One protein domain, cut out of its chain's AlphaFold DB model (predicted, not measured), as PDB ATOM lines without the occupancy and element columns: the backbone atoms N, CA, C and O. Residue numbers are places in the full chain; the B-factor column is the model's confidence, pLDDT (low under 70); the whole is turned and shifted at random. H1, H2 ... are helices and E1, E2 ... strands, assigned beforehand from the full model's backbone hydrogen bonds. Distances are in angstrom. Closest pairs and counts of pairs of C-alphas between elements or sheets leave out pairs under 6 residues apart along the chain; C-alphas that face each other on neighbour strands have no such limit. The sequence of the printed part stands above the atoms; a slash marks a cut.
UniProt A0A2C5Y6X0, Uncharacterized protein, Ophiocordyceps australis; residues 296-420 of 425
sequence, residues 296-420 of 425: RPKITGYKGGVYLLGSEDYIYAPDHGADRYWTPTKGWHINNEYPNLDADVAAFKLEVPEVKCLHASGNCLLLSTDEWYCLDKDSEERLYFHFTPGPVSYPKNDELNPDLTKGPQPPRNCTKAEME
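What this domain is: This is residues 296 to 420 of the 425 residues of an uncharacterized protein of Ophiocordyceps australis (UniProt A0A2C5Y6X0). Little regular structure is present: one lobe holds hairpins E1-E2 and E3-E4 with helix H1, the other a twisted sheet, order E5 E6 E7 E8 E9, grazed by H2. E5 to E8 form a meander, each strand the antiparallel neighbour of the one before. Of 125 printed residues, 42 are in named elements, class mixed, along the chain E1 E2 E3 E4 H1 E5 E6 E7 E8 E9 H2. It is compact, radius of gyration of the C-alphas 15.5 A, spanning 47 by 29 by 27 A.

Where its parts are: E1, residues 301 to 303, begins at C-alpha (85.999, 61.134, 175.421). E2 is 306 to 308, E3 325 to 327, E4 331 to 333, H1 342 to 347, E5 355 to 358, E6 364 to 367, E7 372 to 375, E8 382 to 386, 13.3 A long, and E9 392 to 394. H2, 416 to 419, ends at (85.178, 56.698, 196.767).

How they stand to each other: In hairpin E1 and E2, N 303 and O 306 are 2.9 A apart. E7 and E8 pair through N 372 and O 385, 2.8 A. E8 and E9 meet only at a point. H1's O i to N i+4 pairs are within hydrogen-bond range; H2 is too short for one.

The domain as a whole: The printed part has no cut. Links E2 to E3 and E9 to H2 are long. Residues 379 to 382, 387 to 400 and 406 to 408 have pLDDT under 70.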
ATOM      1  N   ARG A 296      84.510  52.048 162.275       89.44
ATOM      2  CA  ARG A 296      85.658  52.354 163.131       89.44
ATOM      3  C   ARG A 296      85.147  53.146 164.333       89.44
ATOM      4  O   ARG A 296      84.618  54.244 164.119       89.44
ATOM      5  N   PRO A 297      85.290  52.630 165.563       91.50
ATOM      6  CA  PRO A 297      84.868  53.366 166.740       91.50
ATOM      7  C   PRO A 297      85.637  54.688 166.814       91.50
ATOM      8  O   PRO A 297      86.842  54.728 166.567       91.50
ATOM      9  N   LYS A 298      84.936  55.783 167.108       93.69
ATOM     10  CA  LYS A 298      85.555  57.102 167.273       93.69
ATOM     11  C   LYS A 298      85.712  57.392 168.750       93.69
ATOM     12  O   LYS A 298      84.735  57.288 169.487       93.69
ATOM     13  N   ILE A 299      86.905  57.813 169.150       94.88
ATOM     14  CA  ILE A 299      87.143  58.297 170.505       94.88
ATOM     15  C   ILE A 299      86.388  59.616 170.680       94.88
ATOM     16  O   ILE A 299      86.671  60.604 170.003       94.88
ATOM     17  N   THR A 300      85.403  59.614 171.570       95.00
ATOM     18  CA  THR A 300      84.572  60.782 171.897       95.00
ATOM     19  C   THR A 300      84.908  61.390 173.248       95.00
ATOM     20  O   THR A 300      84.456  62.489 173.546       95.00
ATOM     21  N   GLY A 301      85.668  60.683 174.079       93.12
ATOM     22  CA  GLY A 301      85.999  61.134 175.421       93.12
ATOM     23  C   GLY A 301      87.012  60.229 176.097       93.12
ATOM     24  O   GLY A 301      87.442  59.219 175.540       93.12
ATOM     25  N   TYR A 302      87.361  60.594 177.323       91.62
ATOM     26  CA  TYR A 302      88.286  59.850 178.161       91.62
ATOM     27  C   TYR A 302      87.816  59.885 179.613       91.62
ATOM     28  O   TYR A 302      87.386  60.931 180.103       91.62
ATOM     29  N   LYS A 303      87.875  58.740 180.292       89.62
ATOM     30  CA  LYS A 303      87.396  58.583 181.665       89.62
ATOM     31  C   LYS A 303      88.080  57.380 182.306       89.62
ATOM     32  O   LYS A 303      87.995  56.285 181.776       89.62
ATOM     33  N   GLY A 304      88.745  57.571 183.437       84.62
ATOM     34  CA  GLY A 304      89.208  56.494 184.307       84.62
ATOM     35  C   GLY A 304      90.211  55.570 183.632       84.62
ATOM     36  O   GLY A 304      90.035  54.360 183.697       84.62
ATOM     37  N   GLY A 305      91.211  56.120 182.938       84.25
ATOM     38  CA  GLY A 305      92.208  55.326 182.211       84.25
ATOM     39  C   GLY A 305      91.752  54.797 180.846       84.25
ATOM     40  O   GLY A 305      92.592  54.342 180.076       84.25
ATOM     41  N   VAL A 306      90.463  54.902 180.498       91.12
ATOM     42  CA  VAL A 306      89.909  54.363 179.245       91.12
ATOM     43  C   VAL A 306      89.341  55.449 178.331       91.12
ATOM     44  O   VAL A 306      88.962  56.541 178.761       91.12
ATOM     45  N   TYR A 307      89.260  55.141 177.039       93.81
ATOM     46  CA  TYR A 307      88.706  56.010 176.003       93.81
ATOM     47  C   TYR A 307      87.261  55.620 175.696       93.81
ATOM     48  O   TYR A 307      86.970  54.448 175.485       93.81
ATOM     49  N   LEU A 308      86.355  56.594 175.641       93.88
ATOM     50  CA  LEU A 308      84.941  56.382 175.321       93.88
ATOM     51  C   LEU A 308      84.741  56.365 173.800       93.88
ATOM     52  O   LEU A 308      85.264  57.237 173.105       93.88
ATOM     53  N   LEU A 309      83.963  55.414 173.289       93.31
ATOM     54  CA  LEU A 309      83.773  55.140 171.864       93.31
ATOM     55  C   LEU A 309      82.337  55.443 171.406       93.31
ATOM     56  O   LEU A 309      81.561  54.545 171.077       93.31
ATOM     57  N   GLY A 310      81.951  56.718 171.390       86.56
ATOM     58  CA  GLY A 310      80.612  57.163 170.980       86.56
ATOM     59  C   GLY A 310      79.547  57.106 172.079       86.56
ATOM     60  O   GLY A 310      78.576  57.857 172.011       86.56
ATOM     61  N   SER A 311      79.728  56.271 173.104       87.31
ATOM     62  CA  SER A 311      78.873  56.188 174.294       87.31
ATOM     63  C   SER A 311      79.701  55.887 175.552       87.31
ATOM     64  O   SER A 311      80.860  55.490 175.452       87.31
ATOM     65  N   GLU A 312      79.119  56.069 176.747       85.38
ATOM     66  CA  GLU A 312      79.775  55.692 178.017       85.38
ATOM     67  C   GLU A 312      79.903  54.167 178.200       85.38
ATOM     68  O   GLU A 312      80.739  53.711 178.976       85.38
ATOM     69  N   ASP A 313      79.109  53.392 177.459       90.56
ATOM     70  CA  ASP A 313      79.040  51.928 177.538       90.56
ATOM     71  C   ASP A 313      79.916  51.222 176.492       90.56
ATOM     72  O   ASP A 313      79.893  49.998 176.388       90.56
ATOM     73  N   TYR A 314      80.667  51.959 175.673       92.62
ATOM     74  CA  TYR A 314      81.633  51.363 174.758       92.62
ATOM     75  C   TYR A 314      82.989  52.006 174.985       92.62
ATOM     76  O   TYR A 314      83.163  53.189 174.706       92.62
ATOM     77  N   ILE A 315      83.940  51.243 175.520       93.88
ATOM     78  CA  ILE A 315      85.241  51.775 175.938       93.88
ATOM     79  C   ILE A 315      86.406  51.040 175.277       93.88
ATOM     80  O   ILE A 315      86.283  49.884 174.866       93.88
ATOM     81  N   TYR A 316      87.539  51.736 175.190       94.38
ATOM     82  CA  TYR A 316      88.816  51.249 174.685       94.38
ATOM     83  C   TYR A 316      89.926  51.459 175.720       94.38
ATOM     84  O   TYR A 316      90.149  52.587 176.164       94.38
ATOM     85  N   ALA A 317      90.641  50.391 176.068       92.69
ATOM     86  CA  ALA A 317      91.775  50.399 176.988       92.69
ATOM     87  C   ALA A 317      93.037  49.895 176.260       92.69
ATOM     88  O   ALA A 317      93.124  48.707 175.935       92.69
ATOM     89  N   PRO A 318      94.010  50.774 175.943       91.25
ATOM     90  CA  PRO A 318      95.191  50.392 175.163       91.25
ATOM     91  C   PRO A 318      96.117  49.407 175.898       91.25
ATOM     92  O   PRO A 318      96.889  48.696 175.255       91.25
ATOM     93  N   ASP A 319      96.033  49.359 177.226       86.94
ATOM     94  CA  ASP A 319      96.837  48.550 178.142       86.94
ATOM     95  C   ASP A 319      96.242  47.161 178.441       86.94
ATOM     96  O   ASP A 319      96.952  46.286 178.935       86.94
ATOM     97  N   HIS A 320      94.986  46.901 178.062       85.69
ATOM     98  CA  HIS A 320      94.290  45.633 178.320       85.69
ATOM     99  C   HIS A 320      94.674  44.503 177.341       85.69
ATOM    100  O   HIS A 320      93.845  43.726 176.880       85.69
ATOM    101  N   GLY A 321      95.950  44.414 176.959       88.12
ATOM    102  CA  GLY A 321      96.462  43.321 176.130       88.12
ATOM    103  C   GLY A 321      95.790  43.199 174.753       88.12
ATOM    104  O   GLY A 321      95.910  44.096 173.910       88.12
ATOM    105  N   ALA A 322      95.175  42.039 174.491       88.50
ATOM    106  CA  ALA A 322      94.560  41.703 173.202       88.50
ATOM    107  C   ALA A 322      93.085  42.130 173.120       88.50
ATOM    108  O   ALA A 322      92.618  42.562 172.067       88.50
ATOM    109  N   ASP A 323      92.356  42.037 174.227       92.69
ATOM    110  CA  ASP A 323      90.945  42.367 174.391       92.69
ATOM    111  C   ASP A 323      90.781  43.817 174.856       92.69
ATOM    112  O   ASP A 323      90.335  44.099 175.957       92.69
ATOM    113  N   ARG A 324      91.158  44.756 173.984       93.88
ATOM    114  CA  ARG A 324      91.211  46.197 174.290       93.88
ATOM    115  C   ARG A 324      89.855  46.906 174.326       93.88
ATOM    116  O   ARG A 324      89.812  48.099 174.605       93.88
ATOM    117  N   TYR A 325      88.763  46.225 173.992       93.75
ATOM    118  CA  TYR A 325      87.427  46.819 173.899       93.75
ATOM    119  C   TYR A 325      86.512  46.260 174.968       93.75
ATOM    120  O   TYR A 325      86.531  45.058 175.197       93.75
ATOM    121  N   TRP A 326      85.634  47.079 175.538       92.81
ATOM    122  CA  TRP A 326      84.625  46.598 176.482       92.81
ATOM    123  C   TRP A 326      83.240  47.162 176.189       92.81
ATOM    124  O   TRP A 326      83.096  48.330 175.829       92.81
ATOM    125  N   THR A 327      82.221  46.311 176.333       90.56
ATOM    126  CA  THR A 327      80.797  46.694 176.321       90.56
ATOM    127  C   THR A 327      80.035  45.893 177.380       90.56
ATOM    128  O   THR A 327      80.422  44.748 177.626       90.56
ATOM    129  N   PRO A 328      78.899  46.384 177.915       87.75
ATOM    130  CA  PRO A 328      78.099  45.652 178.898       87.75
ATOM    131  C   PRO A 328      77.636  44.268 178.432       87.75
ATOM    132  O   PRO A 328      77.396  43.385 179.247       87.75
ATOM    133  N   THR A 329      77.467  44.071 177.120       88.44
ATOM    134  CA  THR A 329      76.945  42.819 176.556       88.44
ATOM    135  C   THR A 329      78.027  41.794 176.240       88.44
ATOM    136  O   THR A 329      77.739  40.599 176.268       88.44
ATOM    137  N   LYS A 330      79.250  42.233 175.914       90.19
ATOM    138  CA  LYS A 330      80.355  41.343 175.514       90.19
ATOM    139  C   LYS A 330      81.473  41.238 176.551       90.19
ATOM    140  O   LYS A 330      82.329  40.376 176.391       90.19
ATOM    141  N   GLY A 331      81.490  42.099 177.569       93.38
ATOM    142  CA  GLY A 331      82.661  42.276 178.424       93.38
ATOM    143  C   GLY A 331      83.871  42.750 177.613       93.38
ATOM    144  O   GLY A 331      83.709  43.364 176.547       93.38
ATOM    145  N   TRP A 332      85.077  42.445 178.103       92.31
ATOM    146  CA  TRP A 332      86.320  42.671 177.363       92.31
ATOM    147  C   TRP A 332      86.393  41.741 176.149       92.31
ATOM    148  O   TRP A 332      86.166  40.535 176.246       92.31
ATOM    149  N   HIS A 333      86.650  42.305 174.974       93.69
ATOM    150  CA  HIS A 333      86.667  41.580 173.713       93.69
ATOM    151  C   HIS A 333      87.629  42.202 172.700       93.69
ATOM    152  O   HIS A 333      88.084  43.341 172.814       93.69
ATOM    153  N   ILE A 334      87.921  41.422 171.662       93.12
ATOM    154  CA  ILE A 334      88.704  41.854 170.509       93.12
ATOM    155  C   ILE A 334      87.738  42.399 169.454       93.12
ATOM    156  O   ILE A 334      86.749  41.747 169.111       93.12
ATOM    157  N   ASN A 335      88.035  43.574 168.905       90.31
ATOM    158  CA  ASN A 335      87.413  44.033 167.669       90.31
ATOM    159  C   ASN A 335      88.294  43.570 166.496       90.31
ATOM    160  O   ASN A 335      89.356  44.137 166.252       90.31
ATOM    161  N   ASN A 336      87.885  42.507 165.798       87.75
ATOM    162  CA  ASN A 336      88.677  41.921 164.705       87.75
ATOM    163  C   ASN A 336      88.867  42.897 163.536       87.75
ATOM    164  O   ASN A 336      89.898  42.892 162.860       87.75
ATOM    165  N   GLU A 337      87.872  43.747 163.292       84.94
ATOM    166  CA  GLU A 337      87.899  44.754 162.242       84.94
ATOM    167  C   GLU A 337      88.876  45.886 162.565       84.94
ATOM    168  O   GLU A 337      89.562  46.358 161.649       84.94
ATOM    169  N   TYR A 338      88.963  46.258 163.846       91.50
ATOM    170  CA  TYR A 338      89.817  47.315 164.381       91.50
ATOM    171  C   TYR A 338      90.607  46.811 165.598       91.50
ATOM    172  O   TYR A 338      90.255  47.127 166.729       91.50
ATOM    173  N   PRO A 339      91.698  46.047 165.414       91.88
ATOM    174  CA  PRO A 339      92.401  45.427 166.542       91.88
ATOM    175  C   PRO A 339      92.974  46.423 167.561       91.88
ATOM    176  O   PRO A 339      93.093  46.105 168.741       91.88
ATOM    177  N   ASN A 340      93.317  47.640 167.128       94.12
ATOM    178  CA  ASN A 340      93.742  48.727 168.004       94.12
ATOM    179  C   ASN A 340      93.300  50.096 167.461       94.12
ATOM    180  O   ASN A 340      93.026  50.243 166.268       94.12
ATOM    181  N   LEU A 341      93.256  51.081 168.358       95.06
ATOM    182  CA  LEU A 341      92.990  52.493 168.077       95.06
ATOM    183  C   LEU A 341      94.198  53.357 168.472       95.06
ATOM    184  O   LEU A 341      94.037  54.536 168.758       95.06
ATOM    185  N   ASP A 342      95.412  52.797 168.489       93.12
ATOM    186  CA  ASP A 342      96.604  53.454 169.057       93.12
ATOM    187  C   ASP A 342      96.919  54.791 168.367       93.12
ATOM    188  O   ASP A 342      97.276  55.771 169.016       93.12
ATOM    189  N   ALA A 343      96.710  54.866 167.049       93.75
ATOM    190  CA  ALA A 343      96.854  56.111 166.296       93.75
ATOM    191  C   ALA A 343      95.775  57.151 166.650       93.75
ATOM    192  O   ALA A 343      96.072  58.343 166.690       93.75
ATOM    193  N   ASP A 344      94.538  56.713 166.915       93.88
ATOM    194  CA  ASP A 344      93.450  57.609 167.324       93.88
ATOM    195  C   ASP A 344      93.674  58.094 168.760       93.88
ATOM    196  O   ASP A 344      93.473  59.269 169.042       93.88
ATOM    197  N   VAL A 345      94.157  57.213 169.641       93.00
ATOM    198  CA  VAL A 345      94.576  57.531 171.012       93.00
ATOM    199  C   VAL A 345      95.696  58.570 171.006       93.00
ATOM    200  O   VAL A 345      95.585  59.581 171.691       93.00
ATOM    201  N   ALA A 346      96.738  58.376 170.193       90.81
ATOM    202  CA  ALA A 346      97.837  59.333 170.077       90.81
ATOM    203  C   ALA A 346      97.392  60.691 169.503       90.81
ATOM    204  O   ALA A 346      97.973  61.724 169.831       90.81
ATOM    205  N   ALA A 347      96.368  60.700 168.645       93.00
ATOM    206  CA  ALA A 347      95.797  61.920 168.078       93.00
ATOM    207  C   ALA A 347      94.755  62.592 168.992       93.00
ATOM    208  O   ALA A 347      94.428  63.767 168.786       93.00
ATOM    209  N   PHE A 348      94.210  61.870 169.975       92.62
ATOM    210  CA  PHE A 348      93.170  62.371 170.860       92.62
ATOM    211  C   PHE A 348      93.756  63.370 171.863       92.62
ATOM    212  O   PHE A 348      94.593  63.040 172.701       92.62
ATOM    213  N   LYS A 349      93.293  64.620 171.787       91.44
ATOM    214  CA  LYS A 349      93.695  65.673 172.720       91.44
ATOM    215  C   LYS A 349      92.900  65.534 174.010       91.44
ATOM    216  O   LYS A 349      91.721  65.871 174.048       91.44
ATOM    217  N   LEU A 350      93.563  65.051 175.051       86.44
ATOM    218  CA  LEU A 350      93.012  65.025 176.399       86.44
ATOM    219  C   LEU A 350      92.891  66.451 176.942       86.44
ATOM    220  O   LEU A 350      93.858  67.212 176.947       86.44
ATOM    221  N   GLU A 351      91.696  66.803 177.407       87.81
ATOM    222  CA  GLU A 351      91.499  68.017 178.192       87.81
ATOM    223  C   GLU A 351      92.134  67.843 179.574       87.81
ATOM    224  O   GLU A 351      92.117  66.748 180.146       87.81
ATOM    225  N   VAL A 352      92.705  68.923 180.110       85.44
ATOM    226  CA  VAL A 352      93.297  68.908 181.452       85.44
ATOM    227  C   VAL A 352      92.180  68.636 182.464       85.44
ATOM    228  O   VAL A 352      91.225  69.415 182.526       85.44
ATOM    229  N   PRO A 353      92.267  67.553 183.253       86.81
ATOM    230  CA  PRO A 353      91.204  67.195 184.175       86.81
ATOM    231  C   PRO A 353      91.102  68.195 185.331       86.81
ATOM    232  O   PRO A 353      92.105  68.667 185.869       86.81
ATOM    233  N   GLU A 354      89.874  68.477 185.754       90.25
ATOM    234  CA  GLU A 354      89.595  69.317 186.917       90.25
ATOM    235  C   GLU A 354      89.594  68.474 188.194       90.25
ATOM    236  O   GLU A 354      89.249  67.293 188.179       90.25
ATOM    237  N   VAL A 355      89.932  69.076 189.332       89.69
ATOM    238  CA  VAL A 355      89.824  68.400 190.632       89.69
ATOM    239  C   VAL A 355      88.354  68.375 191.060       89.69
ATOM    240  O   VAL A 355      87.740  69.426 191.188       89.69
ATOM    241  N   LYS A 356      87.777  67.197 191.328       90.19
ATOM    242  CA  LYS A 356      86.412  67.034 191.868       90.19
ATOM    243  C   LYS A 356      86.358  67.148 193.389       90.19
ATOM    244  O   LYS A 356      85.449  67.787 193.923       90.19
ATOM    245  N   CYS A 357      87.271  66.476 194.091       89.94
ATOM    246  CA  CYS A 357      87.309  66.431 195.555       89.94
ATOM    247  C   CYS A 357      88.638  65.870 196.085       89.94
ATOM    248  O   CYS A 357      89.431  65.292 195.341       89.94
ATOM    249  N   LEU A 358      88.868  66.036 197.388       90.06
ATOM    250  CA  LEU A 358      90.009  65.475 198.116       90.06
ATOM    251  C   LEU A 358      89.632  64.164 198.810       90.06
ATOM    252  O   LEU A 358      88.572  64.057 199.435       90.06
ATOM    253  N   HIS A 359      90.533  63.185 198.760       89.00
ATOM    254  CA  HIS A 359      90.440  61.994 199.596       89.00
ATOM    255  C   HIS A 359      90.574  62.368 201.079       89.00
ATOM    256  O   HIS A 359      91.330  63.273 201.430       89.00
ATOM    257  N   ALA A 360      89.920  61.620 201.973       86.62
ATOM    258  CA  ALA A 360      89.951  61.885 203.417       86.62
ATOM    259  C   ALA A 360      91.364  61.818 204.037       86.62
ATOM    260  O   ALA A 360      91.607  62.409 205.084       86.62
ATOM    261  N   SER A 361      92.300  61.115 203.391       84.69
ATOM    262  CA  SER A 361      93.708  61.066 203.808       84.69
ATOM    263  C   SER A 361      94.515  62.316 203.438       84.69
ATOM    264  O   SER A 361      95.640  62.443 203.901       84.69
ATOM    265  N   GLY A 362      93.983  63.197 202.582       84.06
ATOM    266  CA  GLY A 362      94.651  64.413 202.106       84.06
ATOM    267  C   GLY A 362      95.682  64.214 200.988       84.06
ATOM    268  O   GLY A 362      96.092  65.194 200.377       84.06
ATOM    269  N   ASN A 363      96.065  62.973 200.671       86.38
ATOM    270  CA  ASN A 363      97.172  62.698 199.740       86.38
ATOM    271  C   ASN A 363      96.739  62.393 198.299       86.38
ATOM    272  O   ASN A 363      97.594  62.189 197.441       86.38
ATOM    273  N   CYS A 364      95.432  62.329 198.039       89.31
ATOM    274  CA  CYS A 364      94.882  61.969 196.737       89.31
ATOM    275  C   CYS A 364      93.749  62.919 196.342       89.31
ATOM    276  O   CYS A 364      92.909  63.277 197.172       89.31
ATOM    277  N   LEU A 365      93.709  63.284 195.065       90.19
ATOM    278  CA  LEU A 365      92.683  64.120 194.450       90.19
ATOM    279  C   LEU A 365      91.869  63.275 193.477       90.19
ATOM    280  O   LEU A 365      92.451  62.635 192.608       90.19
ATOM    281  N   LEU A 366      90.543  63.284 193.595       90.19
ATOM    282  CA  LEU A 366      89.679  62.709 192.567       90.19
ATOM    283  C   LEU A 366      89.521  63.726 191.439       90.19
ATOM    284  O   LEU A 366      89.205  64.888 191.694       90.19
ATOM    285  N   LEU A 367      89.707  63.284 190.203       90.44
ATOM    286  CA  LEU A 367      89.666  64.109 189.003       90.44
ATOM    287  C   LEU A 367      88.320  64.019 188.271       90.44
ATOM    288  O   LEU A 367      87.540  63.083 188.460       90.44
ATOM    289  N   SER A 368      88.037  64.981 187.390       89.25
ATOM    290  CA  SER A 368      86.835  65.003 186.547       89.25
ATOM    291  C   SER A 368      86.748  63.785 185.630       89.25
ATOM    292  O   SER A 368      85.646  63.300 185.372       89.25
ATOM    293  N   THR A 369      87.900  63.227 185.267       88.06
ATOM    294  CA  THR A 369      88.056  61.969 184.539       88.06
ATOM    295  C   THR A 369      87.762  60.727 185.381       88.06
ATOM    296  O   THR A 369      87.864  59.643 184.840       88.06
ATOM    297  N   ASP A 370      87.370  60.826 186.655       87.62
ATOM    298  CA  ASP A 370      87.197  59.683 187.579       87.62
ATOM    299  C   ASP A 370      88.515  58.934 187.887       87.62
ATOM    300  O   ASP A 370      88.519  57.763 188.263       87.62
ATOM    301  N   GLU A 371      89.648  59.620 187.748       88.25
ATOM    302  CA  GLU A 371      90.970  59.129 188.147       88.25
ATOM    303  C   GLU A 371      91.383  59.728 189.491       88.25
ATOM    304  O   GLU A 371      91.004  60.851 189.822       88.25
ATOM    305  N   TRP A 372      92.199  59.008 190.251       87.69
ATOM    306  CA  TRP A 372      92.852  59.527 191.443       87.69
ATOM    307  C   TRP A 372      94.265  59.974 191.118       87.69
ATOM    308  O   TRP A 372      95.052  59.226 190.551       87.69
ATOM    309  N   TYR A 373      94.593  61.184 191.534       88.62
ATOM    310  CA  TYR A 373      95.922  61.753 191.441       88.62
ATOM    311  C   TYR A 373      96.519  61.830 192.837       88.62
ATOM    312  O   TYR A 373      96.083  62.649 193.652       88.62
ATOM    313  N   CYS A 374      97.467  60.946 193.133       86.31
ATOM    314  CA  CYS A 374      98.069  60.842 194.457       86.31
ATOM    315  C   CYS A 374      99.540  61.247 194.435       86.31
ATOM    316  O   CYS A 374     100.276  60.923 193.502       86.31
ATOM    317  N   LEU A 375      99.964  61.913 195.507       81.69
ATOM    318  CA  LEU A 375     101.376  62.054 195.840       81.69
ATOM    319  C   LEU A 375     101.838  60.747 196.480       81.69
ATOM    320  O   LEU A 375     101.226  60.290 197.456       81.69
ATOM    321  N   ASP A 376     102.892  60.153 195.935       74.81
ATOM    322  CA  ASP A 376     103.595  59.095 196.643       74.81
ATOM    323  C   ASP A 376     104.151  59.660 197.967       74.81
ATOM    324  O   ASP A 376     104.506  60.834 198.080       74.81
ATOM    325  N   LYS A 377     104.131  58.851 199.028       70.44
ATOM    326  CA  LYS A 377     104.646  59.267 200.340       70.44
ATOM    327  C   LYS A 377     106.168  59.233 200.381       70.44
ATOM    328  O   LYS A 377     106.756  59.990 201.150       70.44
ATOM    329  N   ASP A 378     106.762  58.363 199.570       74.62
ATOM    330  CA  ASP A 378     108.194  58.080 199.579       74.62
ATOM    331  C   ASP A 378     108.915  58.651 198.342       74.62
ATOM    332  O   ASP A 378     110.145  58.616 198.276       74.62
ATOM    333  N   SER A 379     108.175  59.224 197.384       69.50
ATOM    334  CA  SER A 379     108.725  59.902 196.207       69.50
ATOM    335  C   SER A 379     107.949  61.181 195.868       69.50
ATOM    336  O   SER A 379     106.778  61.329 196.201       69.50
ATOM    337  N   GLU A 380     108.603  62.136 195.197       67.12
ATOM    338  CA  GLU A 380     107.908  63.301 194.621       67.12
ATOM    339  C   GLU A 380     107.128  62.938 193.341       67.12
ATOM    340  O   GLU A 380     106.488  63.806 192.736       67.12
ATOM    341  N   GLU A 381     107.162  61.667 192.920       68.19
ATOM    342  CA  GLU A 381     106.433  61.206 191.750       68.19
ATOM    343  C   GLU A 381     104.932  61.179 192.034       68.19
ATOM    344  O   GLU A 381     104.441  60.788 193.099       68.19
ATOM    345  N   ARG A 382     104.174  61.637 191.043       68.75
ATOM    346  CA  ARG A 382     102.722  61.707 191.116       68.75
ATOM    347  C   ARG A 382     102.147  60.580 190.285       68.75
ATOM    348  O   ARG A 382     102.432  60.469 189.094       68.75
ATOM    349  N   LEU A 383     101.330  59.756 190.923       75.06
ATOM    350  CA  LEU A 383     100.755  58.571 190.304       75.06
ATOM    351  C   LEU A 383      99.277  58.804 190.009       75.06
ATOM    352  O   LEU A 383      98.519  59.285 190.858       75.06
ATOM    353  N   TYR A 384      98.880  58.432 188.794       75.31
ATOM    354  CA  TYR A 384      97.480  58.323 188.419       75.31
ATOM    355  C   TYR A 384      97.020  56.908 188.714       75.31
ATOM    356  O   TYR A 384      97.632  55.945 188.257       75.31
ATOM    357  N   PHE A 385      95.935  56.798 189.469       73.62
ATOM    358  CA  PHE A 385      95.234  55.551 189.705       73.62
ATOM    359  C   PHE A 385      93.869  55.638 189.049       73.62
ATOM    360  O   PHE A 385      93.100  56.572 189.281       73.62
ATOM    361  N   HIS A 386      93.532  54.626 188.274       70.38
ATOM    362  CA  HIS A 386      92.154  54.363 187.900       70.38
ATOM    363  C   HIS A 386      91.781  52.980 188.414       70.38
ATOM    364  O   HIS A 386      92.638  52.124 188.620       70.38
ATOM    365  N   PHE A 387      90.498  52.788 188.700       61.47
ATOM    366  CA  PHE A 387      90.008  51.550 189.300       61.47
ATOM    367  C   PHE A 387      89.478  50.552 188.275       61.47
ATOM    368  O   PHE A 387      89.065  49.458 188.656       61.47
ATOM    369  N   THR A 388      89.482  50.904 186.988       60.78
ATOM    370  CA  THR A 388      88.806  50.117 185.960       60.78
ATOM    371  C   THR A 388      89.697  49.876 184.752       60.78
ATOM    372  O   THR A 388      90.044  50.846 184.085       60.78
ATOM    373  N   PRO A 389      90.057  48.613 184.443       52.09
ATOM    374  CA  PRO A 389      89.507  47.345 184.965       52.09
ATOM    375  C   PRO A 389      90.214  46.754 186.202       52.09
ATOM    376  O   PRO A 389      89.887  45.656 186.642       52.09
ATOM    377  N   GLY A 390      91.154  47.478 186.793       56.94
ATOM    378  CA  GLY A 390      91.825  47.133 188.043       56.94
ATOM    379  C   GLY A 390      92.680  48.317 188.491       56.94
ATOM    380  O   GLY A 390      92.836  49.257 187.712       56.94
ATOM    381  N   PRO A 391      93.213  48.324 189.724       57.09
ATOM    382  CA  PRO A 391      94.101  49.388 190.171       57.09
ATOM    383  C   PRO A 391      95.416  49.308 189.391       57.09
ATOM    384  O   PRO A 391      96.323  48.563 189.759       57.09
ATOM    385  N   VAL A 392      95.511  50.065 188.303       63.28
ATOM    386  CA  VAL A 392      96.756  50.240 187.557       63.28
ATOM    387  C   VAL A 392      97.260  51.642 187.861       63.28
ATOM    388  O   VAL A 392      96.558  52.633 187.644       63.28
ATOM    389  N   SER A 393      98.461  51.723 188.430       65.38
ATOM    390  CA  SER A 393      99.187  52.985 188.529       65.38
ATOM    391  C   SER A 393     100.023  53.155 187.275       65.38
ATOM    392  O   SER A 393     100.738  52.225 186.893       65.38
ATOM    393  N   TYR A 394      99.989  54.332 186.668       67.12
ATOM    394  CA  TYR A 394     100.846  54.624 185.527       67.12
ATOM    395  C   TYR A 394     101.359  56.072 185.570       67.12
ATOM    396  O   TYR A 394     100.652  56.970 186.043       67.12
ATOM    397  N   PRO A 395     102.598  56.316 185.100       60.44
ATOM    398  CA  PRO A 395     103.103  57.665 184.915       60.44
ATOM    399  C   PRO A 395     102.350  58.301 183.745       60.44
ATOM    400  O   PRO A 395     102.322  57.761 182.637       60.44
ATOM    401  N   LYS A 396     101.701  59.439 183.986       65.81
ATOM    402  CA  LYS A 396     101.022  60.209 182.938       65.81
ATOM    403  C   LYS A 396     101.956  61.313 182.454       65.81
ATOM    404  O   LYS A 396     102.758  61.816 183.232       65.81
ATOM    405  N   ASN A 397     101.846  61.678 181.176       69.25
ATOM    406  CA  ASN A 397     102.581  62.806 180.598       69.25
ATOM    407  C   ASN A 397     102.387  64.061 181.473       69.25
ATOM    408  O   ASN A 397     101.250  64.381 181.829       69.25
ATOM    409  N   ASP A 398     103.475  64.768 181.788       69.62
ATOM    410  CA  ASP A 398     103.470  65.981 182.612       69.62
ATOM    411  C   ASP A 398     102.529  67.069 182.074       69.62
ATOM    412  O   ASP A 398     101.990  67.867 182.843       69.62
ATOM    413  N   GLU A 399     102.276  67.069 180.763       65.31
ATOM    414  CA  GLU A 399     101.327  67.966 180.089       65.31
ATOM    415  C   GLU A 399      99.859  67.733 180.494       65.31
ATOM    416  O   GLU A 399      99.009  68.586 180.246       65.31
ATOM    417  N   LEU A 400      99.549  66.597 181.127       66.69
ATOM    418  CA  LEU A 400      98.208  66.227 181.590       66.69
ATOM    419  C   LEU A 400      98.031  66.393 183.102       66.69
ATOM    420  O   LEU A 400      97.017  65.951 183.648       66.69
ATOM    421  N   ASN A 401      98.994  67.031 183.774       75.94
ATOM    422  CA  ASN A 401      98.871  67.368 185.184       75.94
ATOM    423  C   ASN A 401      97.655  68.279 185.419       75.94
ATOM    424  O   ASN A 401      97.549  69.322 184.770       75.94
ATOM    425  N   PRO A 402      96.733  67.909 186.333       72.56
ATOM    426  CA  PRO A 402      95.552  68.711 186.612       72.56
ATOM    427  C   PRO A 402      95.968  70.102 187.081       72.56
ATOM    428  O   PRO A 402      96.868  70.255 187.914       72.56
ATOM    429  N   ASP A 403      95.276  71.122 186.580       77.12
ATOM    430  CA  ASP A 403      95.439  72.479 187.081       77.12
ATOM    431  C   ASP A 403      94.839  72.557 188.490       77.12
ATOM    432  O   ASP A 403      93.631  72.729 188.681       77.12
ATOM    433  N   LEU A 404      95.705  72.422 189.495       74.50
ATOM    434  CA  LEU A 404      95.327  72.447 190.908       74.50
ATOM    435  C   LEU A 404      94.685  73.780 191.329       74.50
ATOM    436  O   LEU A 404      94.097  73.856 192.407       74.50
ATOM    437  N   THR A 405      94.759  74.823 190.495       72.56
ATOM    438  CA  THR A 405      94.118  76.116 190.758       72.56
ATOM    439  C   THR A 405      92.636  76.155 190.360       72.56
ATOM    440  O   THR A 405      91.916  77.034 190.830       72.56
ATOM    441  N   LYS A 406      92.149  75.187 189.564       68.88
ATOM    442  CA  LYS A 406      90.783  75.159 188.996       68.88
ATOM    443  C   LYS A 406      89.797  74.204 189.687       68.88
ATOM    444  O   LYS A 406      88.754  73.884 189.132       68.88
ATOM    445  N   GLY A 407      90.093  73.749 190.903       65.38
ATOM    446  CA  GLY A 407      89.179  72.903 191.685       65.38
ATOM    447  C   GLY A 407      88.042  73.673 192.385       65.38
ATOM    448  O   GLY A 407      88.075  74.904 192.455       65.38
ATOM    449  N   PRO A 408      87.049  72.968 192.966       63.78
ATOM    450  CA  PRO A 408      86.027  73.577 193.804       63.78
ATOM    451  C   PRO A 408      86.681  74.325 194.965       63.78
ATOM    452  O   PRO A 408      87.498  73.780 195.708       63.78
ATOM    453  N   GLN A 409      86.306  75.594 195.097       70.94
ATOM    454  CA  GLN A 409      86.742  76.495 196.155       70.94
ATOM    455  C   GLN A 409      85.516  76.804 197.036       70.94
ATOM    456  O   GLN A 409      84.572  77.425 196.539       70.94
ATOM    457  N   PRO A 410      85.483  76.386 198.318       77.69
ATOM    458  CA  PRO A 410      86.536  75.684 199.054       77.69
ATOM    459  C   PRO A 410      86.647  74.191 198.683       77.69
ATOM    460  O   PRO A 410      85.661  73.593 198.242       77.69
ATOM    461  N   PRO A 411      87.816  73.563 198.911       76.12
ATOM    462  CA  PRO A 411      87.996  72.143 198.653       76.12
ATOM    463  C   PRO A 411      87.026  71.307 199.496       76.12
ATOM    464  O   PRO A 411      86.915  71.507 200.707       76.12
ATOM    465  N   ARG A 412      86.326  70.356 198.867       90.31
ATOM    466  CA  ARG A 412      85.427  69.420 199.558       90.31
ATOM    467  C   ARG A 412      86.032  68.023 199.639       90.31
ATOM    468  O   ARG A 412      86.717  67.581 198.714       90.31
ATOM    469  N   ASN A 413      85.698  67.305 200.706       90.38
ATOM    470  CA  ASN A 413      85.987  65.878 200.807       90.38
ATOM    471  C   ASN A 413      85.098  65.082 199.840       90.38
ATOM    472  O   ASN A 413      83.942  65.450 199.595       90.38
ATOM    473  N   CYS A 414      85.635  63.988 199.305       88.69
ATOM    474  CA  CYS A 414      84.863  63.056 198.492       88.69
ATOM    475  C   CYS A 414      83.779  62.365 199.330       88.69
ATOM    476  O   CYS A 414      83.987  62.002 200.490       88.69
ATOM    477  N   THR A 415      82.603  62.183 198.737       91.31
ATOM    478  CA  THR A 415      81.521  61.399 199.336       91.31
ATOM    479  C   THR A 415      81.850  59.908 199.294       91.31
ATOM    480  O   THR A 415      82.682  59.463 198.507       91.31
ATOM    481  N   LYS A 416      81.167  59.099 200.116       88.19
ATOM    482  CA  LYS A 416      81.354  57.640 200.110       88.19
ATOM    483  C   LYS A 416      81.125  57.028 198.722       88.19
ATOM    484  O   LYS A 416      81.927  56.208 198.301       88.19
ATOM    485  N   ALA A 417      80.092  57.475 198.007       86.75
ATOM    486  CA  ALA A 417      79.782  56.997 196.660       86.75
ATOM    487  C   ALA A 417      80.868  57.359 195.629       86.75
ATOM    488  O   ALA A 417      81.134  56.582 194.724       86.75
ATOM    489  N   GLU A 418      81.527  58.513 195.773       85.00
ATOM    490  CA  GLU A 418      82.647  58.916 194.903       85.00
ATOM    491  C   GLU A 418      83.939  58.141 195.192       85.00
ATOM    492  O   GLU A 418      84.828  58.090 194.347       85.00
ATOM    493  N   MET A 419      84.052  57.551 196.384       81.69
ATOM    494  CA  MET A 419      85.178  56.698 196.767       81.69
ATOM    495  C   MET A 419      84.967  55.227 196.392       81.69
ATOM    496  O   MET A 419      85.916  54.449 196.471       81.69
ATOM    497  N   GLU A 420      83.752  54.823 196.008       80.81
ATOM    498  CA  GLU A 420      83.486  53.449 195.585       80.81
ATOM    499  C   GLU A 420      84.046  53.220 194.169       80.81
ATOM    500  O   GLU A 420      83.710  53.965 193.242       80.81
TER     501      GLU A 420